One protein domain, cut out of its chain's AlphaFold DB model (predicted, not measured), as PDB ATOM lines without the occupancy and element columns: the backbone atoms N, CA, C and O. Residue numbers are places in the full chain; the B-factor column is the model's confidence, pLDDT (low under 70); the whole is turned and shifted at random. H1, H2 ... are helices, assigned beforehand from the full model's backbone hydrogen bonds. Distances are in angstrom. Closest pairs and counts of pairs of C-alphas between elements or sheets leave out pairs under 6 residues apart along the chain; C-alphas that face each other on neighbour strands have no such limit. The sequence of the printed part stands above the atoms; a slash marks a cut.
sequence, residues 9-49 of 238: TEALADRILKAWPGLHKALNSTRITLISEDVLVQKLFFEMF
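Overview. This is residues 9 to 49 of the 238 residues of the protein "GRAS domain-containing protein" of Cephalotus follicularis (UniProt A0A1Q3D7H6). An open, flat hook: two short helices, H1 and H2, make a corner at one end, and a stretched link, residues 29 to 34, leads to the longest helix, H3, which stands free at the other end. The 41 printed residues, with three named helices in the order H1, H2, H3, are all helix in class. The whole is extended, with a radius of gyration of the C-alphas of 14.6 A and spans of 40 by 21 by 10 A.

Along the chain. H1, residues 9 to 17, begins at C-alpha 9 (0.067, 3.082, -24.519) and is 12.3 A long. H2, residues 21 to 28, is 10.5 A long. H3, residues 35 to 48, is 20.2 A long and ends at C-alpha 48 (8.020, 27.367, -22.292).

Arrangement. H1 and H2 only just touch, only at the corner by their tight link, with 3 pairs of C-alphas within 8 A; the closest, Leu 17 and His 24, are 5.6 A apart. They run opposite ways at a steep tilt of 43 degrees. H3 is apart from both. In H1, H2 and H3 every O i to N i+4 pair is within hydrogen-bond range.

Size, cuts and confidence. The C-alphas farthest apart, of Gly 22 and Glu 47, are 40.2 A apart. The printed part has no cut and no long link. Mean pLDDT of the printed part is 88.8; residue 33 is under 70.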
ATOM      1  N   THR A   9       0.812   4.258 -25.002       98.12
ATOM      2  CA  THR A   9       0.067   3.082 -24.519       98.12
ATOM      3  C   THR A   9      -1.410   3.421 -24.328       98.12
ATOM      4  O   THR A   9      -2.264   2.664 -24.786       98.12
ATOM      5  N   GLU A  10      -1.718   4.572 -23.724       96.06
ATOM      6  CA  GLU A  10      -3.095   5.057 -23.571       96.06
ATOM      7  C   GLU A  10      -3.773   5.269 -24.934       96.06
ATOM      8  O   GLU A  10      -4.870   4.759 -25.165       96.06
ATOM      9  N   ALA A  11      -3.100   5.939 -25.876       95.88
ATOM     10  CA  ALA A  11      -3.640   6.182 -27.214       95.88
ATOM     11  C   ALA A  11      -3.902   4.883 -28.002       95.88
ATOM     12  O   ALA A  11      -4.909   4.766 -28.706       95.88
ATOM     13  N   LEU A  12      -3.021   3.884 -27.881       97.38
ATOM     14  CA  LEU A  12      -3.213   2.570 -28.500       97.38
ATOM     15  C   LEU A  12      -4.372   1.800 -27.855       97.38
ATOM     16  O   LEU A  12      -5.158   1.182 -28.573       97.38
ATOM     17  N   ALA A  13      -4.513   1.869 -26.529       95.62
ATOM     18  CA  ALA A  13      -5.641   1.272 -25.823       95.62
ATOM     19  C   ALA A  13      -6.978   1.911 -26.246       95.62
ATOM     20  O   ALA A  13      -7.919   1.182 -26.563       95.62
ATOM     21  N   ASP A  14      -7.049   3.245 -26.351       94.06
ATOM     22  CA  ASP A  14      -8.230   3.955 -26.874       94.06
ATOM     23  C   ASP A  14      -8.559   3.524 -28.312       94.06
ATOM     24  O   ASP A  14      -9.711   3.218 -28.630       94.06
ATOM     25  N   ARG A  15      -7.542   3.407 -29.177       95.12
ATOM     26  CA  ARG A  15      -7.720   2.927 -30.556       95.12
ATOM     27  C   ARG A  15      -8.295   1.510 -30.611       95.12
ATOM     28  O   ARG A  15      -9.146   1.248 -31.456       95.12
ATOM     29  N   ILE A  16      -7.851   0.609 -29.734       95.81
ATOM     30  CA  ILE A  16      -8.395  -0.754 -29.636       95.81
ATOM     31  C   ILE A  16      -9.847  -0.715 -29.139       95.81
ATOM     32  O   ILE A  16     -10.704  -1.389 -29.706       95.81
ATOM     33  N   LEU A  17     -10.158   0.119 -28.140       94.19
ATOM     34  CA  LEU A  17     -11.521   0.268 -27.617       94.19
ATOM     35  C   LEU A  17     -12.513   0.782 -28.664       94.19
ATOM     36  O   LEU A  17     -13.674   0.374 -28.638       94.19
ATOM     37  N   LYS A  18     -12.076   1.606 -29.626       92.75
ATOM     38  CA  LYS A  18     -12.917   2.059 -30.751       92.75
ATOM     39  C   LYS A  18     -13.444   0.914 -31.631       92.75
ATOM     40  O   LYS A  18     -14.436   1.118 -32.325       92.75
ATOM     41  N   ALA A  19     -12.862  -0.290 -31.561       94.69
ATOM     42  CA  ALA A  19     -13.427  -1.489 -32.192       94.69
ATOM     43  C   ALA A  19     -14.760  -1.942 -31.554       94.69
ATOM     44  O   ALA A  19     -15.537  -2.646 -32.199       94.69
ATOM     45  N   TRP A  20     -15.061  -1.499 -30.324       95.44
ATOM     46  CA  TRP A  20     -16.337  -1.706 -29.628       95.44
ATOM     47  C   TRP A  20     -17.010  -0.359 -29.313       95.44
ATOM     48  O   TRP A  20     -16.929   0.126 -28.180       95.44
ATOM     49  N   PRO A  21     -17.732   0.249 -30.278       92.31
ATOM     50  CA  PRO A  21     -18.252   1.613 -30.148       92.31
ATOM     51  C   PRO A  21     -19.154   1.829 -28.927       92.31
ATOM     52  O   PRO A  21     -19.114   2.887 -28.305       92.31
ATOM     53  N   GLY A  22     -19.951   0.820 -28.552       93.69
ATOM     54  CA  GLY A  22     -20.826   0.886 -27.379       93.69
ATOM     55  C   GLY A  22     -20.051   1.003 -26.064       93.69
ATOM     56  O   GLY A  22     -20.380   1.850 -25.235       93.69
ATOM     57  N   LEU A  23     -18.989   0.206 -25.903       92.56
ATOM     58  CA  LEU A  23     -18.124   0.254 -24.723       92.56
ATOM     59  C   LEU A  23     -17.307   1.548 -24.695       92.56
ATOM     60  O   LEU A  23     -17.259   2.216 -23.665       92.56
ATOM     61  N   HIS A  24     -16.721   1.934 -25.833       92.38
ATOM     62  CA  HIS A  24     -15.961   3.182 -25.958       92.38
ATOM     63  C   HIS A  24     -16.805   4.403 -25.581       92.38
ATOM     64  O   HIS A  24     -16.370   5.236 -24.786       92.38
ATOM     65  N   LYS A  25     -18.046   4.475 -26.076       90.88
ATOM     66  CA  LYS A  25     -18.979   5.557 -25.746       90.88
ATOM     67  C   LYS A  25     -19.393   5.540 -24.275       90.88
ATOM     68  O   LYS A  25     -19.448   6.602 -23.664       90.88
ATOM     69  N   ALA A  26     -19.672   4.365 -23.706       91.44
ATOM     70  CA  ALA A  26     -20.055   4.234 -22.301       91.44
ATOM     71  C   ALA A  26     -18.925   4.651 -21.344       91.44
ATOM     72  O   ALA A  26     -19.184   5.317 -20.349       91.44
ATOM     73  N   LEU A  27     -17.670   4.316 -21.661       88.75
ATOM     74  CA  LEU A  27     -16.513   4.710 -20.851       88.75
ATOM     75  C   LEU A  27     -16.218   6.213 -20.930       88.75
ATOM     76  O   LEU A  27     -15.751   6.798 -19.958       88.75
ATOM     77  N   ASN A  28     -16.505   6.847 -22.068       87.31
ATOM     78  CA  ASN A  28     -16.235   8.268 -22.284       87.31
ATOM     79  C   ASN A  28     -17.435   9.187 -21.993       87.31
ATOM     80  O   ASN A  28     -17.310  10.401 -22.130       87.31
ATOM     81  N   SER A  29     -18.596   8.657 -21.588       84.62
ATOM     82  CA  SER A  29     -19.833   9.448 -21.475       84.62
ATOM     83  C   SER A  29     -19.796  10.533 -20.396       84.62
ATOM     84  O   SER A  29     -20.598  11.459 -20.441       84.62
ATOM     85  N   THR A  30     -18.898  10.414 -19.420       81.75
ATOM     86  CA  THR A  30     -18.727  11.369 -18.313       81.75
ATOM     87  C   THR A  30     -17.471  12.225 -18.453       81.75
ATOM     88  O   THR A  30     -17.148  12.983 -17.538       81.75
ATOM     89  N   ARG A  31     -16.740  12.121 -19.571       78.81
ATOM     90  CA  ARG A  31     -15.512  12.888 -19.783       78.81
ATOM     91  C   ARG A  31     -15.860  14.362 -19.987       78.81
ATOM     92  O   ARG A  31     -16.431  14.739 -21.006       78.81
ATOM     93  N   ILE A  32     -15.504  15.191 -19.015       73.88
ATOM     94  CA  ILE A  32     -15.656  16.646 -19.088       73.88
ATOM     95  C   ILE A  32     -14.357  17.221 -19.657       73.88
ATOM     96  O   ILE A  32     -13.278  16.898 -19.169       73.88
ATOM     97  N   THR A  33     -14.462  18.056 -20.691       69.44
ATOM     98  CA  THR A  33     -13.338  18.867 -21.187       69.44
ATOM     99  C   THR A  33     -13.468  20.257 -20.578       69.44
ATOM    100  O   THR A  33     -14.523  20.880 -20.704       69.44
ATOM    101  N   LEU A  34     -12.437  20.726 -19.878       74.56
ATOM    102  CA  LEU A  34     -12.445  22.033 -19.229       74.56
ATOM    103  C   LEU A  34     -11.750  23.056 -20.128       74.56
ATOM    104  O   LEU A  34     -10.536  23.026 -20.286       74.56
ATOM    105  N   ILE A  35     -12.522  24.005 -20.661       70.31
ATOM    106  CA  ILE A  35     -12.041  25.100 -21.528       70.31
ATOM    107  C   ILE A  35     -10.850  25.850 -20.903       70.31
ATOM    108  O   ILE A  35      -9.913  26.242 -21.596       70.31
ATOM    109  N   SER A  36     -10.854  26.017 -19.576       74.12
ATOM    110  CA  SER A  36      -9.771  26.672 -18.839       74.12
ATOM    111  C   SER A  36      -8.433  25.934 -18.926       74.12
ATOM    112  O   SER A  36      -7.387  26.573 -18.852       74.12
ATOM    113  N   GLU A  37      -8.448  24.604 -19.059       82.75
ATOM    114  CA  GLU A  37      -7.224  23.811 -19.197       82.75
ATOM    115  C   GLU A  37      -6.608  23.986 -20.585       82.75
ATOM    116  O   GLU A  37      -5.395  24.152 -20.681       82.75
ATOM    117  N   ASP A  38      -7.421  24.046 -21.644       81.56
ATOM    118  CA  ASP A  38      -6.931  24.233 -23.015       81.56
ATOM    119  C   ASP A  38      -6.201  25.574 -23.173       81.56
ATOM    120  O   ASP A  38      -5.070  25.621 -23.665       81.56
ATOM    121  N   VAL A  39      -6.807  26.662 -22.681       81.94
ATOM    122  CA  VAL A  39      -6.191  28.000 -22.691       81.94
ATOM    123  C   VAL A  39      -4.898  28.009 -21.866       81.94
ATOM    124  O   VAL A  39      -3.889  28.579 -22.286       81.94
ATOM    125  N   LEU A  40      -4.887  27.334 -20.709       87.44
ATOM    126  CA  LEU A  40      -3.692  27.230 -19.870       87.44
ATOM    127  C   LEU A  40      -2.566  26.457 -20.570       87.44
ATOM    128  O   LEU A  40      -1.413  26.885 -20.518       87.44
ATOM    129  N   VAL A  41      -2.876  25.345 -21.239       90.25
ATOM    130  CA  VAL A  41      -1.888  24.549 -21.980       90.25
ATOM    131  C   VAL A  41      -1.297  25.353 -23.135       90.25
ATOM    132  O   VAL A  41      -0.078  25.339 -23.313       90.25
ATOM    133  N   GLN A  42      -2.120  26.095 -23.882       86.94
ATOM    134  CA  GLN A  42      -1.638  26.976 -24.950       86.94
ATOM    135  C   GLN A  42      -0.697  28.059 -24.410       86.94
ATOM    136  O   GLN A  42       0.399  28.247 -24.945       86.94
ATOM    137  N   LYS A  43      -1.070  28.700 -23.295       88.12
ATOM    138  CA  LYS A  43      -0.226  29.692 -22.621       88.12
ATOM    139  C   LYS A  43       1.107  29.095 -22.163       88.12
ATOM    140  O   LYS A  43       2.160  29.653 -22.457       88.12
ATOM    141  N   LEU A  44       1.083  27.940 -21.493       92.69
ATOM    142  CA  LEU A  44       2.302  27.253 -21.054       92.69
ATOM    143  C   LEU A  44       3.186  26.861 -22.242       92.69
ATOM    144  O   LEU A  44       4.405  27.004 -22.171       92.69
ATOM    145  N   PHE A  45       2.597  26.411 -23.352       92.12
ATOM    146  CA  PHE A  45       3.348  26.096 -24.563       92.12
ATOM    147  C   PHE A  45       4.040  27.338 -25.144       92.12
ATOM    148  O   PHE A  45       5.228  27.276 -25.469       92.12
ATOM    149  N   PHE A  46       3.339  28.476 -25.207       90.81
ATOM    150  CA  PHE A  46       3.908  29.757 -25.633       90.81
ATOM    151  C   PHE A  46       5.029  30.245 -24.699       90.81
ATOM    152  O   PHE A  46       6.069  30.733 -25.155       90.81
ATOM    153  N   GLU A  47       4.856  30.107 -23.384       92.31
ATOM    154  CA  GLU A  47       5.843  30.539 -22.393       92.31
ATOM    155  C   GLU A  47       7.099  29.661 -22.414       92.31
ATOM    156  O   GLU A  47       8.211  30.196 -22.474       92.31
ATOM    157  N   MET A  48       6.930  28.337 -22.429       95.69
ATOM    158  CA  MET A  48       8.020  27.367 -22.292       95.69
ATOM    159  C   MET A  48       8.802  27.117 -23.584       95.69
ATOM    160  O   MET A  48       9.984  26.779 -23.510       95.69
ATOM    161  N   PHE A  49       8.176  27.257 -24.758       95.50
ATOM    162  CA  PHE A  49       8.803  26.925 -26.038       95.50
ATOM    163  C   PHE A  49       8.901  28.134 -26.980       95.50
ATOM    164  O   PHE A  49       8.054  29.026 -26.957       95.50
TER     165      PHE A  49